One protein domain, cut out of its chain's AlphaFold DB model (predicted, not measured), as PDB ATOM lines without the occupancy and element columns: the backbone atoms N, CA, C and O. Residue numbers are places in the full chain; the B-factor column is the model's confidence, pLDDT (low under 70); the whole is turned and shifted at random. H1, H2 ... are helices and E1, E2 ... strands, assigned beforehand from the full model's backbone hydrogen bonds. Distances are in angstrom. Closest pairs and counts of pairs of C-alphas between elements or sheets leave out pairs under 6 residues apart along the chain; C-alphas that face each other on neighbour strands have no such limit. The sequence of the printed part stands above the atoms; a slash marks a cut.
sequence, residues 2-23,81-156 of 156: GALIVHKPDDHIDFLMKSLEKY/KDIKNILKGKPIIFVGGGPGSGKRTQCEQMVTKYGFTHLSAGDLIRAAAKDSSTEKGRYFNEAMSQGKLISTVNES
ATOM      1  N   GLY A   2     -52.212  10.022  34.143       42.19
ATOM      2  CA  GLY A   2     -50.821  10.268  34.526       42.19
ATOM      3  C   GLY A   2     -50.186   9.052  35.197       42.19
ATOM      4  O   GLY A   2     -50.891   8.191  35.732       42.19
ATOM      5  N   ALA A   3     -48.861   9.008  35.137       43.25
ATOM      6  CA  ALA A   3     -48.007   7.975  35.697       43.25
ATOM      7  C   ALA A   3     -47.004   8.605  36.683       43.25
ATOM      8  O   ALA A   3     -46.433   9.647  36.358       43.25
ATOM      9  N   LEU A   4     -46.809   7.987  37.855       32.22
ATOM     10  CA  LEU A   4     -45.857   8.394  38.896       32.22
ATOM     11  C   LEU A   4     -44.652   7.458  38.928       32.22
ATOM     12  O   LEU A   4     -44.848   6.244  38.944       32.22
ATOM     13  N   ILE A   5     -43.443   8.018  38.955       46.84
ATOM     14  CA  ILE A   5     -42.171   7.294  38.822       46.84
ATOM     15  C   ILE A   5     -41.100   8.008  39.708       46.84
ATOM     16  O   ILE A   5     -40.946   9.219  39.618       46.84
ATOM     17  N   VAL A   6     -40.401   7.289  40.614       35.69
ATOM     18  CA  VAL A   6     -39.331   7.764  41.551       35.69
ATOM     19  C   VAL A   6     -37.849   7.522  41.122       35.69
ATOM     20  O   VAL A   6     -37.437   6.366  41.076       35.69
ATOM     21  N   HIS A   7     -37.042   8.576  40.855       55.34
ATOM     22  CA  HIS A   7     -35.643   8.537  40.311       55.34
ATOM     23  C   HIS A   7     -34.535   8.571  41.373       55.34
ATOM     24  O   HIS A   7     -34.769   9.027  42.484       55.34
ATOM     25  N   LYS A   8     -33.296   8.193  41.032       43.22
ATOM     26  CA  LYS A   8     -32.112   8.555  41.825       43.22
ATOM     27  C   LYS A   8     -30.880   8.775  40.927       43.22
ATOM     28  O   LYS A   8     -30.280   7.797  40.495       43.22
ATOM     29  N   PRO A   9     -30.489  10.026  40.653       52.28
ATOM     30  CA  PRO A   9     -29.121  10.376  40.297       52.28
ATOM     31  C   PRO A   9     -28.358  10.758  41.580       52.28
ATOM     32  O   PRO A   9     -28.952  11.313  42.510       52.28
ATOM     33  N   ASP A  10     -27.059  10.468  41.651       55.88
ATOM     34  CA  ASP A  10     -26.248  10.775  42.841       55.88
ATOM     35  C   ASP A  10     -26.161  12.288  43.130       55.88
ATOM     36  O   ASP A  10     -26.035  12.680  44.288       55.88
ATOM     37  N   ASP A  11     -26.373  13.135  42.111       59.53
ATOM     38  CA  ASP A  11     -26.653  14.568  42.258       59.53
ATOM     39  C   ASP A  11     -27.801  15.011  41.324       59.53
ATOM     40  O   ASP A  11     -27.689  15.073  40.098       59.53
ATOM     41  N   HIS A  12     -28.957  15.286  41.925       53.06
ATOM     42  CA  HIS A  12     -30.195  15.668  41.241       53.06
ATOM     43  C   HIS A  12     -30.259  17.156  40.894       53.06
ATOM     44  O   HIS A  12     -31.015  17.533  39.997       53.06
ATOM     45  N   ILE A  13     -29.470  17.988  41.575       55.12
ATOM     46  CA  ILE A  13     -29.371  19.416  41.287       55.12
ATOM     47  C   ILE A  13     -28.478  19.611  40.070       55.12
ATOM     48  O   ILE A  13     -28.855  20.333  39.151       55.12
ATOM     49  N   ASP A  14     -27.365  18.885  39.995       59.97
ATOM     50  CA  ASP A  14     -26.421  18.999  38.888       59.97
ATOM     51  C   ASP A  14     -27.031  18.535  37.551       59.97
ATOM     52  O   ASP A  14     -26.883  19.185  36.514       59.97
ATOM     53  N   PHE A  15     -27.834  17.463  37.576       59.78
ATOM     54  CA  PHE A  15     -28.598  17.015  36.407       59.78
ATOM     55  C   PHE A  15     -29.635  18.052  35.942       59.78
ATOM     56  O   PHE A  15     -29.780  18.300  34.740       59.78
ATOM     57  N   LEU A  16     -30.351  18.678  36.883       55.00
ATOM     58  CA  LEU A  16     -31.329  19.724  36.579       55.00
ATOM     59  C   LEU A  16     -30.638  20.965  36.002       55.00
ATOM     60  O   LEU A  16     -31.086  21.497  34.988       55.00
ATOM     61  N   MET A  17     -29.520  21.385  36.596       60.34
ATOM     62  CA  MET A  17     -28.736  22.536  36.151       60.34
ATOM     63  C   MET A  17     -28.162  22.318  34.748       60.34
ATOM     64  O   MET A  17     -28.383  23.159  33.878       60.34
ATOM     65  N   LYS A  18     -27.563  21.152  34.473       65.50
ATOM     66  CA  LYS A  18     -27.096  20.772  33.125       65.50
ATOM     67  C   LYS A  18     -28.226  20.746  32.100       65.50
ATOM     68  O   LYS A  18     -28.047  21.178  30.962       65.50
ATOM     69  N   SER A  19     -29.411  20.278  32.492       55.06
ATOM     70  CA  SER A  19     -30.584  20.255  31.609       55.06
ATOM     71  C   SER A  19     -31.087  21.667  31.280       55.06
ATOM     72  O   SER A  19     -31.426  21.952  30.129       55.06
ATOM     73  N   LEU A  20     -31.090  22.569  32.265       57.69
ATOM     74  CA  LEU A  20     -31.484  23.971  32.098       57.69
ATOM     75  C   LEU A  20     -30.440  24.788  31.320       57.69
ATOM     76  O   LEU A  20     -30.795  25.695  30.568       57.69
ATOM     77  N   GLU A  21     -29.159  24.462  31.461       65.88
ATOM     78  CA  GLU A  21     -28.068  25.084  30.713       65.88
ATOM     79  C   GLU A  21     -28.061  24.634  29.243       65.88
ATOM     80  O   GLU A  21     -27.978  25.472  28.340       65.88
ATOM     81  N   LYS A  22     -28.284  23.335  28.982       62.94
ATOM     82  CA  LYS A  22     -28.498  22.793  27.625       62.94
ATOM     83  C   LYS A  22     -29.708  23.455  26.949       62.94
ATOM     84  O   LYS A  22     -29.644  23.750  25.760       62.94
ATOM     85  N   TYR A  23     -30.766  23.766  27.706       58.47
ATOM     86  CA  TYR A  23     -31.927  24.521  27.221       58.47
ATOM     87  C   TYR A  23     -31.582  25.962  26.825       58.47
ATOM     88  O   TYR A  23     -31.892  26.368  25.706       58.47
ATOM     89  N   LYS A  81     -48.677   8.357  58.585       64.38
ATOM     90  CA  LYS A  81     -47.287   8.582  59.015       64.38
ATOM     91  C   LYS A  81     -46.311   7.624  58.324       64.38
ATOM     92  O   LYS A  81     -45.257   8.065  57.875       64.38
ATOM     93  N   ASP A  82     -46.684   6.360  58.157       75.25
ATOM     94  CA  ASP A  82     -45.839   5.346  57.518       75.25
ATOM     95  C   ASP A  82     -45.661   5.627  56.026       75.25
ATOM     96  O   ASP A  82     -44.551   5.541  55.509       75.25
ATOM     97  N   ILE A  83     -46.729   6.047  55.335       74.81
ATOM     98  CA  ILE A  83     -46.661   6.445  53.920       74.81
ATOM     99  C   ILE A  83     -45.734   7.655  53.747       74.81
ATOM    100  O   ILE A  83     -44.850   7.632  52.890       74.81
ATOM    101  N   LYS A  84     -45.885   8.692  54.585       74.19
ATOM    102  CA  LYS A  84     -45.010   9.874  54.547       74.19
ATOM    103  C   LYS A  84     -43.547   9.503  54.768       74.19
ATOM    104  O   LYS A  84     -42.691  10.015  54.058       74.19
ATOM    105  N   ASN A  85     -43.266   8.586  55.689       77.75
ATOM    106  CA  ASN A  85     -41.909   8.108  55.945       77.75
ATOM    107  C   ASN A  85     -41.351   7.281  54.778       77.75
ATOM    108  O   ASN A  85     -40.200   7.469  54.399       77.75
ATOM    109  N   ILE A  86     -42.168   6.427  54.152       77.75
ATOM    110  CA  ILE A  86     -41.777   5.637  52.972       77.75
ATOM    111  C   ILE A  86     -41.459   6.533  51.772       77.75
ATOM    112  O   ILE A  86     -40.604   6.169  50.963       77.75
ATOM    113  N   LEU A  87     -42.154   7.663  51.635       77.38
ATOM    114  CA  LEU A  87     -41.972   8.626  50.545       77.38
ATOM    115  C   LEU A  87     -40.935   9.713  50.867       77.38
ATOM    116  O   LEU A  87     -40.508  10.433  49.966       77.38
ATOM    117  N   LYS A  88     -40.507   9.843  52.127       82.56
ATOM    118  CA  LYS A  88     -39.554  10.872  52.552       82.56
ATOM    119  C   LYS A  88     -38.224  10.692  51.818       82.56
ATOM    120  O   LYS A  88     -37.632   9.618  51.847       82.56
ATOM    121  N   GLY A  89     -37.765  11.752  51.152       76.56
ATOM    122  CA  GLY A  89     -36.511  11.743  50.392       76.56
ATOM    123  C   GLY A  89     -36.559  10.959  49.074       76.56
ATOM    124  O   GLY A  89     -35.524  10.803  48.435       76.56
ATOM    125  N   LYS A  90     -37.733  10.473  48.646       78.25
ATOM    126  CA  LYS A  90     -37.921   9.836  47.338       78.25
ATOM    127  C   LYS A  90     -38.473  10.865  46.346       78.25
ATOM    128  O   LYS A  90     -39.537  11.422  46.615       78.25
ATOM    129  N   PRO A  91     -37.802  11.143  45.216       75.00
ATOM    130  CA  PRO A  91     -38.308  12.115  44.252       75.00
ATOM    131  C   PRO A  91     -39.537  11.573  43.530       75.00
ATOM    132  O   PRO A  91     -39.660  10.379  43.296       75.00
ATOM    133  N   ILE A  92     -40.453  12.460  43.166       80.94
ATOM    134  CA  ILE A  92     -41.743  12.109  42.576       80.94
ATOM    135  C   ILE A  92     -41.826  12.774  41.203       80.94
ATOM    136  O   ILE A  92     -41.851  14.000  41.121       80.94
ATOM    137  N   ILE A  93     -41.854  11.981  40.128       78.25
ATOM    138  CA  ILE A  93     -41.905  12.491  38.751       78.25
ATOM    139  C   ILE A  93     -43.298  12.281  38.165       78.25
ATOM    140  O   ILE A  93     -43.806  11.158  38.127       78.25
ATOM    141  N   PHE A  94     -43.884  13.372  37.670       81.44
ATOM    142  CA  PHE A  94     -45.136  13.366  36.924       81.44
ATOM    143  C   PHE A  94     -44.859  13.300  35.424       81.44
ATOM    144  O   PHE A  94     -44.199  14.175  34.866       81.44
ATOM    145  N   VAL A  95     -45.408  12.283  34.758       78.94
ATOM    146  CA  VAL A  95     -45.276  12.119  33.303       78.94
ATOM    147  C   VAL A  95     -46.569  12.551  32.603       78.94
ATOM    148  O   VAL A  95     -47.607  11.888  32.711       78.94
ATOM    149  N   GLY A  96     -46.504  13.674  31.881       81.25
ATOM    150  CA  GLY A  96     -47.607  14.272  31.117       81.25
ATOM    151  C   GLY A  96     -47.440  14.148  29.596       81.25
ATOM    152  O   GLY A  96     -46.352  13.884  29.098       81.25
ATOM    153  N   GLY A  97     -48.535  14.297  28.840       81.44
ATOM    154  CA  GLY A  97     -48.519  14.272  27.367       81.44
ATOM    155  C   GLY A  97     -49.838  13.810  26.739       81.44
ATOM    156  O   GLY A  97     -50.622  13.106  27.385       81.44
ATOM    157  N   GLY A  98     -50.069  14.162  25.470       80.06
ATOM    158  CA  GLY A  98     -51.296  13.838  24.725       80.06
ATOM    159  C   GLY A  98     -51.547  12.330  24.520       80.06
ATOM    160  O   GLY A  98     -50.660  11.506  24.775       80.06
ATOM    161  N   PRO A  99     -52.755  11.911  24.099       79.25
ATOM    162  CA  PRO A  99     -53.040  10.515  23.756       79.25
ATOM    163  C   PRO A  99     -52.055   9.988  22.700       79.25
ATOM    164  O   PRO A  99     -51.653  10.721  21.808       79.25
ATOM    165  N   GLY A 100     -51.614   8.734  22.823       82.38
ATOM    166  CA  GLY A 100     -50.675   8.128  21.865       82.38
ATOM    167  C   GLY A 100     -49.212   8.589  21.960       82.38
ATOM    168  O   GLY A 100     -48.360   7.998  21.311       82.38
ATOM    169  N   SER A 101     -48.866   9.554  22.822       83.81
ATOM    170  CA  SER A 101     -47.502  10.114  22.919       83.81
ATOM    171  C   SER A 101     -46.416   9.169  23.477       83.81
ATOM    172  O   SER A 101     -45.328   9.624  23.815       83.81
ATOM    173  N   GLY A 102     -46.709   7.881  23.677       84.88
ATOM    174  CA  GLY A 102     -45.721   6.895  24.138       84.88
ATOM    175  C   GLY A 102     -45.354   6.930  25.630       84.88
ATOM    176  O   GLY A 102     -44.410   6.255  26.029       84.88
ATOM    177  N   LYS A 103     -46.097   7.658  26.482       84.88
ATOM    178  CA  LYS A 103     -45.812   7.760  27.937       84.88
ATOM    179  C   LYS A 103     -45.627   6.406  28.616       84.88
ATOM    180  O   LYS A 103     -44.672   6.230  29.355       84.88
ATOM    181  N   ARG A 104     -46.534   5.454  28.356       84.44
ATOM    182  CA  ARG A 104     -46.479   4.112  28.960       84.44
ATOM    183  C   ARG A 104     -45.154   3.421  28.629       84.44
ATOM    184  O   ARG A 104     -44.486   2.958  29.541       84.44
ATOM    185  N   THR A 105     -44.753   3.438  27.360       88.06
ATOM    186  CA  THR A 105     -43.496   2.834  26.901       88.06
ATOM    187  C   THR A 105     -42.281   3.457  27.588       88.06
ATOM    188  O   THR A 105     -41.385   2.743  28.021       88.06
ATOM    189  N   GLN A 106     -42.263   4.782  27.748       83.81
ATOM    190  CA  GLN A 106     -41.173   5.471  28.448       83.81
ATOM    191  C   GLN A 106     -41.154   5.143  29.947       83.81
ATOM    192  O   GLN A 106     -40.102   4.854  30.510       83.81
ATOM    193  N   CYS A 107     -42.324   5.100  30.586       85.19
ATOM    194  CA  CYS A 107     -42.459   4.679  31.976       85.19
ATOM    195  C   CYS A 107     -41.915   3.258  32.209       85.19
ATOM    196  O   CYS A 107     -41.181   3.031  33.167       85.19
ATOM    197  N   GLU A 108     -42.230   2.310  31.325       86.25
ATOM    198  CA  GLU A 108     -41.742   0.922  31.392       86.25
ATOM    199  C   GLU A 108     -40.215   0.830  31.234       86.25
ATOM    200  O   GLU A 108     -39.551   0.069  31.946       86.25
ATOM    201  N   GLN A 109     -39.634   1.653  30.356       83.62
ATOM    202  CA  GLN A 109     -38.181   1.757  30.211       83.62
ATOM    203  C   GLN A 109     -37.527   2.329  31.471       83.62
ATOM    204  O   GLN A 109     -36.490   1.822  31.896       83.62
ATOM    205  N   MET A 110     -38.139   3.333  32.109       80.50
ATOM    206  CA  MET A 110     -37.632   3.898  33.363       80.50
ATOM    207  C   MET A 110     -37.659   2.888  34.516       80.50
ATOM    208  O   MET A 110     -36.693   2.806  35.273       80.50
ATOM    209  N   VAL A 111     -38.724   2.087  34.627       84.12
ATOM    210  CA  VAL A 111     -38.804   0.971  35.589       84.12
ATOM    211  C   VAL A 111     -37.644   0.000  35.370       84.12
ATOM    212  O   VAL A 111     -36.904  -0.292  36.304       84.12
ATOM    213  N   THR A 112     -37.450  -0.441  34.126       80.94
ATOM    214  CA  THR A 112     -36.450  -1.462  33.779       80.94
ATOM    215  C   THR A 112     -35.016  -0.965  33.959       80.94
ATOM    216  O   THR A 112     -34.186  -1.669  34.525       80.94
ATOM    217  N   LYS A 113     -34.706   0.245  33.479       78.31
ATOM    218  CA  LYS A 113     -33.330   0.758  33.425       78.31
ATOM    219  C   LYS A 113     -32.839   1.301  34.766       78.31
ATOM    220  O   LYS A 113     -31.643   1.271  35.029       78.31
ATOM    221  N   TYR A 114     -33.744   1.814  35.593       78.62
ATOM    222  CA  TYR A 114     -33.368   2.607  36.762       78.62
ATOM    223  C   TYR A 114     -34.108   2.196  38.051       78.62
ATOM    224  O   TYR A 114     -33.984   2.872  39.068       78.62
ATOM    225  N   GLY A 115     -34.895   1.112  38.032       79.69
ATOM    226  CA  GLY A 115     -35.528   0.555  39.238       79.69
ATOM    227  C   GLY A 115     -36.698   1.376  39.789       79.69
ATOM    228  O   GLY A 115     -37.030   1.294  40.972       79.69
ATOM    229  N   PHE A 116     -37.330   2.188  38.947       80.81
ATOM    230  CA  PHE A 116     -38.476   2.998  39.341       80.81
ATOM    231  C   PHE A 116     -39.718   2.149  39.620       80.81
ATOM    232  O   PHE A 116     -39.930   1.104  39.014       80.81
ATOM    233  N   THR A 117     -40.614   2.651  40.470       85.38
ATOM    234  CA  THR A 117     -41.982   2.121  40.582       85.38
ATOM    235  C   THR A 117     -42.933   2.966  39.749       85.38
ATOM    236  O   THR A 117     -42.997   4.173  39.955       85.38
ATOM    237  N   HIS A 118     -43.679   2.338  38.840       83.81
ATOM    238  CA  HIS A 118     -44.663   3.003  37.988       83.81
ATOM    239  C   HIS A 118     -46.079   2.910  38.575       83.81
ATOM    240  O   HIS A 118     -46.627   1.817  38.704       83.81
ATOM    241  N   LEU A 119     -46.697   4.057  38.881       85.12
ATOM    242  CA  LEU A 119     -48.098   4.142  39.312       85.12
ATOM    243  C   LEU A 119     -48.939   4.882  38.274       85.12
ATOM    244  O   LEU A 119     -48.874   6.102  38.169       85.12
ATOM    245  N   SER A 120     -49.767   4.155  37.532       84.31
ATOM    246  CA  SER A 120     -50.711   4.733  36.572       84.31
ATOM    247  C   SER A 120     -52.050   4.984  37.258       84.31
ATOM    248  O   SER A 120     -52.792   4.044  37.545       84.31
ATOM    249  N   ALA A 121     -52.398   6.257  37.482       81.00
ATOM    250  CA  ALA A 121     -53.688   6.634  38.075       81.00
ATOM    251  C   ALA A 121     -54.858   6.024  37.289       81.00
ATOM    252  O   ALA A 121     -55.849   5.568  37.847       81.00
ATOM    253  N   GLY A 122     -54.694   5.950  35.970       80.00
ATOM    254  CA  GLY A 122     -55.667   5.345  35.085       80.00
ATOM    255  C   GLY A 122     -55.879   3.851  35.265       80.00
ATOM    256  O   GLY A 122     -57.015   3.384  35.218       80.00
ATOM    257  N   ASP A 123     -54.793   3.104  35.453       84.62
ATOM    258  CA  ASP A 123     -54.868   1.663  35.690       84.62
ATOM    259  C   ASP A 123     -55.467   1.372  37.070       84.62
ATOM    260  O   ASP A 123     -56.313   0.489  37.183       84.62
ATOM    261  N   LEU A 124     -55.117   2.171  38.086       85.62
ATOM    262  CA  LEU A 124     -55.682   2.066  39.433       85.62
ATOM    263  C   LEU A 124     -57.196   2.324  39.445       85.62
ATOM    264  O   LEU A 124     -57.951   1.529  40.000       85.62
ATOM    265  N   ILE A 125     -57.649   3.391  38.783       85.56
ATOM    266  CA  ILE A 125     -59.078   3.726  38.684       85.56
ATOM    267  C   ILE A 125     -59.835   2.639  37.914       85.56
ATOM    268  O   ILE A 125     -60.871   2.175  38.380       85.56
ATOM    269  N   ARG A 126     -59.309   2.172  36.771       86.25
ATOM    270  CA  ARG A 126     -59.925   1.066  36.016       86.25
ATOM    271  C   ARG A 126     -60.005  -0.218  36.828       86.25
ATOM    272  O   ARG A 126     -60.985  -0.940  36.701       86.25
ATOM    273  N   ALA A 127     -58.979  -0.527  37.617       86.31
ATOM    274  CA  ALA A 127     -58.990  -1.696  38.483       86.31
ATOM    275  C   ALA A 127     -60.079  -1.571  39.558       86.31
ATOM    276  O   ALA A 127     -60.851  -2.507  39.735       86.31
ATOM    277  N   ALA A 128     -60.194  -0.405  40.200       85.31
ATOM    278  CA  ALA A 128     -61.230  -0.143  41.197       85.31
ATOM    279  C   ALA A 128     -62.650  -0.172  40.599       85.31
ATOM    280  O   ALA A 128     -63.565  -0.718  41.203       85.31
ATOM    281  N   ALA A 129     -62.832   0.352  39.385       87.38
ATOM    282  CA  ALA A 129     -64.128   0.407  38.708       87.38
ATOM    283  C   ALA A 129     -64.694  -0.958  38.279       87.38
ATOM    284  O   ALA A 129     -65.880  -1.060  37.966       87.38
ATOM    285  N   LYS A 130     -63.857  -2.005  38.237       90.00
ATOM    286  CA  LYS A 130     -64.310  -3.374  37.942       90.00
ATOM    287  C   LYS A 130     -65.157  -3.962  39.067       90.00
ATOM    288  O   LYS A 130     -65.951  -4.859  38.803       90.00
ATOM    289  N   ASP A 131     -64.985  -3.480  40.295       89.75
ATOM    290  CA  ASP A 131     -65.719  -3.977  41.452       89.75
ATOM    291  C   ASP A 131     -67.004  -3.170  41.686       89.75
ATOM    292  O   ASP A 131     -67.054  -2.238  42.495       89.75
ATOM    293  N   SER A 132     -68.066  -3.549  40.974       87.88
ATOM    294  CA  SER A 132     -69.397  -2.937  41.087       87.88
ATOM    295  C   SER A 132     -70.114  -3.227  42.412       87.88
ATOM    296  O   SER A 132     -71.155  -2.619  42.691       87.88
ATOM    297  N   SER A 133     -69.573  -4.125  43.244       87.62
ATOM    298  CA  SER A 133     -70.111  -4.376  44.584       87.62
ATOM    299  C   SER A 133     -69.823  -3.209  45.532       87.62
ATOM    300  O   SER A 133     -70.601  -2.942  46.448       87.62
ATOM    301  N   THR A 134     -68.752  -2.456  45.263       88.06
ATOM    302  CA  THR A 134     -68.353  -1.299  46.063       88.06
ATOM    303  C   THR A 134     -68.955  -0.004  45.528       88.06
ATOM    304  O   THR A 134     -69.043   0.223  44.320       88.06
ATOM    305  N   GLU A 135     -69.317   0.901  46.436       85.25
ATOM    306  CA  GLU A 135     -69.775   2.249  46.081       85.25
ATOM    307  C   GLU A 135     -68.724   3.006  45.255       85.25
ATOM    308  O   GLU A 135     -69.041   3.588  44.219       85.25
ATOM    309  N   LYS A 136     -67.447   2.902  45.651       82.69
ATOM    310  CA  LYS A 136     -66.316   3.500  44.926       82.69
ATOM    311  C   LYS A 136     -66.184   2.956  43.506       82.69
ATOM    312  O   LYS A 136     -65.955   3.730  42.582       82.69
ATOM    313  N   GLY A 137     -66.319   1.644  43.319       87.50
ATOM    314  CA  GLY A 137     -66.232   1.031  41.999       87.50
ATOM    315  C   GLY A 137     -67.368   1.473  41.081       87.50
ATOM    316  O   GLY A 137     -67.104   1.836  39.934       87.50
ATOM    317  N   ARG A 138     -68.606   1.555  41.596       89.19
ATOM    318  CA  ARG A 138     -69.749   2.124  40.858       89.19
ATOM    319  C   ARG A 138     -69.508   3.582  40.466       89.19
ATOM    320  O   ARG A 138     -69.636   3.909  39.289       89.19
ATOM    321  N   TYR A 139     -69.072   4.413  41.413       87.25
ATOM    322  CA  TYR A 139     -68.740   5.818  41.167       87.25
ATOM    323  C   TYR A 139     -67.671   5.984  40.078       87.25
ATOM    324  O   TYR A 139     -67.855   6.754  39.139       87.25
ATOM    325  N   PHE A 140     -66.564   5.236  40.153       87.62
ATOM    326  CA  PHE A 140     -65.513   5.326  39.137       87.62
ATOM    327  C   PHE A 140     -65.984   4.851  37.764       87.62
ATOM    328  O   PHE A 140     -65.586   5.433  36.756       87.62
ATOM    329  N   ASN A 141     -66.812   3.808  37.705       88.19
ATOM    330  CA  ASN A 141     -67.361   3.305  36.451       88.19
ATOM    331  C   ASN A 141     -68.267   4.353  35.783       88.19
ATOM    332  O   ASN A 141     -68.065   4.691  34.617       88.19
ATOM    333  N   GLU A 142     -69.183   4.945  36.552       89.62
ATOM    334  CA  GLU A 142     -70.073   6.001  36.066       89.62
ATOM    335  C   GLU A 142     -69.307   7.268  35.652       89.62
ATOM    336  O   GLU A 142     -69.521   7.806  34.566       89.62
ATOM    337  N   ALA A 143     -68.359   7.730  36.472       85.31
ATOM    338  CA  ALA A 143     -67.554   8.904  36.144       85.31
ATOM    339  C   ALA A 143     -66.752   8.701  34.846       85.31
ATOM    340  O   ALA A 143     -66.672   9.609  34.017       85.31
ATOM    341  N   MET A 144     -66.194   7.501  34.637       85.44
ATOM    342  CA  MET A 144     -65.467   7.167  33.411       85.44
ATOM    343  C   MET A 144     -66.374   7.094  32.180       85.44
ATOM    344  O   MET A 144     -65.955   7.556  31.119       85.44
ATOM    345  N   SER A 145     -67.587   6.542  32.292       88.12
ATOM    346  CA  SER A 145     -68.515   6.442  31.155       88.12
ATOM    347  C   SER A 145     -69.037   7.810  30.708       88.12
ATOM    348  O   SER A 145     -69.236   8.034  29.517       88.12
ATOM    349  N   GLN A 146     -69.178   8.748  31.647       89.38
ATOM    350  CA  GLN A 146     -69.616  10.122  31.388       89.38
ATOM    351  C   GLN A 146     -68.460  11.078  31.041       89.38
ATOM    352  O   GLN A 146     -68.697  12.257  30.784       89.38
ATOM    353  N   GLY A 147     -67.205  10.611  31.066       83.50
ATOM    354  CA  GLY A 147     -66.027  11.456  30.840       83.50
ATOM    355  C   GLY A 147     -65.833  12.553  31.896       83.50
ATOM    356  O   GLY A 147     -65.179  13.559  31.623       83.50
ATOM    357  N   LYS A 148     -66.404  12.382  33.096       81.31
ATOM    358  CA  LYS A 148     -66.330  13.361  34.185       81.31
ATOM    359  C   LYS A 148     -64.988  13.287  34.908       81.31
ATOM    360  O   LYS A 148     -64.365  12.228  35.018       81.31
ATOM    361  N   LEU A 149     -64.553  14.428  35.441       77.19
ATOM    362  CA  LEU A 149     -63.400  14.470  36.333       77.19
ATOM    363  C   LEU A 149     -63.744  13.744  37.637       77.19
ATOM    364  O   LEU A 149     -64.764  14.022  38.263       77.19
ATOM    365  N   ILE A 150     -62.870  12.829  38.043       77.81
ATOM    366  CA  ILE A 150     -62.982  12.126  39.318       77.81
ATOM    367  C   ILE A 150     -62.525  13.082  40.416       77.81
ATOM    368  O   ILE A 150     -61.354  13.466  40.459       77.81
ATOM    369  N   SER A 151     -63.455  13.482  41.276       73.88
ATOM    370  CA  SER A 151     -63.207  14.374  42.402       73.88
ATOM    371  C   SER A 151     -63.035  13.583  43.696       73.88
ATOM    372  O   SER A 151     -63.615  12.519  43.903       73.88
ATOM    373  N   THR A 152     -62.225  14.120  44.599       58.66
ATOM    374  CA  THR A 152     -62.206  13.704  45.999       58.66
ATOM    375  C   THR A 152     -63.316  14.449  46.727       58.66
ATOM    376  O   THR A 152     -63.079  15.551  47.212       58.66
ATOM    377  N   VAL A 153     -64.525  13.896  46.793       45.66
ATOM    378  CA  VAL A 153     -65.537  14.384  47.741       45.66
ATOM    379  C   VAL A 153     -66.230  13.215  48.418       45.66
ATOM    380  O   VAL A 153     -66.827  12.372  47.757       45.66
ATOM    381  N   ASN A 154     -66.031  13.160  49.735       38.62
ATOM    382  CA  ASN A 154     -67.059  13.021  50.767       38.62
ATOM    383  C   ASN A 154     -66.372  13.307  52.120       38.62
ATOM    384  O   ASN A 154     -66.049  12.390  52.869       38.62
ATOM    385  N   GLU A 155     -66.077  14.580  52.397       36.12
ATOM    386  CA  GLU A 155     -66.180  15.085  53.772       36.12
ATOM    387  C   GLU A 155     -67.581  15.691  53.844       36.12
ATOM    388  O   GLU A 155     -67.842  16.753  53.281       36.12
ATOM    389  N   SER A 156     -68.503  14.896  54.379       35.12
ATOM    390  CA  SER A 156     -69.821  15.335  54.838       35.12
ATOM    391  C   SER A 156     -69.696  16.132  56.125       35.12
ATOM    392  O   SER A 156     -68.880  15.691  56.967       35.12
TER     393      SER A 156
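What this domain is: This is residues 2 to 23 and 81 to 156 of the 156 residues of the protein "Hypothetical protein" of Rotaria sp. Silwood1 (UniProt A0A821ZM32). A tiny two-stranded ribbon, E1 and E2, lies near the middle of a loose, spread-out model, with helix H3 packed on it, mainly at E1. At one end of the longest axis H1 sticks out with residues 13 to 23, at the other end H4 and H5 pack together at a steep angle, and residues 81 to 86 of H2 stick out as a separate arm. The printed part has 98 residues with five named helices and two named strands, in the order E1, H1, H2, E2, H3, H4, H5; the two strands are antiparallel and the class is mostly helix. The whole is loose, with a radius of gyration of the C-alphas of 17.3 A, and spans 49 by 37 by 25 A.

How they stand to each other: E1, residues 3 to 5, and E2, residues 93 to 95, are antiparallel neighbours, with 149 degrees between their directions. N 93 and O 5 are 3.0 A apart and N 95 and O 3 are 3.2 A apart, both within hydrogen-bond range. Residues 3 to 4 of E1 also pair, antiparallel, with residues 119 to 120. The closest C-alphas of E1 and H3, residues 103 to 114, are those of Ile 5 and Cys 107, 7.3 A apart. H4, residues 121 to 129, and H5, residues 135 to 145, touch, with the C-alphas of Ala 129 and Gly 137 the closest at 4.0 A. They run opposite ways at a steep tilt of 61 degrees. H1, residues 12 to 23, and H2, residues 81 to 87, touch no helix. In H1, H2, H3, H4 and H5 every O i to N i+4 pair is within hydrogen-bond range.

Where its parts are: E1 begins at C-alpha 3, (-48.007, 7.975, 35.697), and measures 6.7 A from first to last C-alpha; E2 measures 6.4 A. H3 measures 16.1 A and H1 16.7 A, the latter ending at C-alpha 23, (-31.927, 24.521, 27.221). H2 measures 10.0 A, H4 12.2 A and H5 15.6 A. H5 ends at C-alpha 145, (-68.515, 6.442, 31.155).

The domain as a whole: The two C-alphas farthest apart are those of Glu 21 and Ser 133, 53.2 A. Residues 24 to 80 are cut out, and C-alphas 23 and 81 are 38.7 A apart across that cut. Of the links that are printed whole, H2 to E2 and H4 to H5 are tight, E1 to H1, E2 to H3 and H3 to H4 are short, and no link is long. The mean pLDDT of the printed part is 74.1; residues 2 to 23, residue 81 and residues 152 to 156 are under 70.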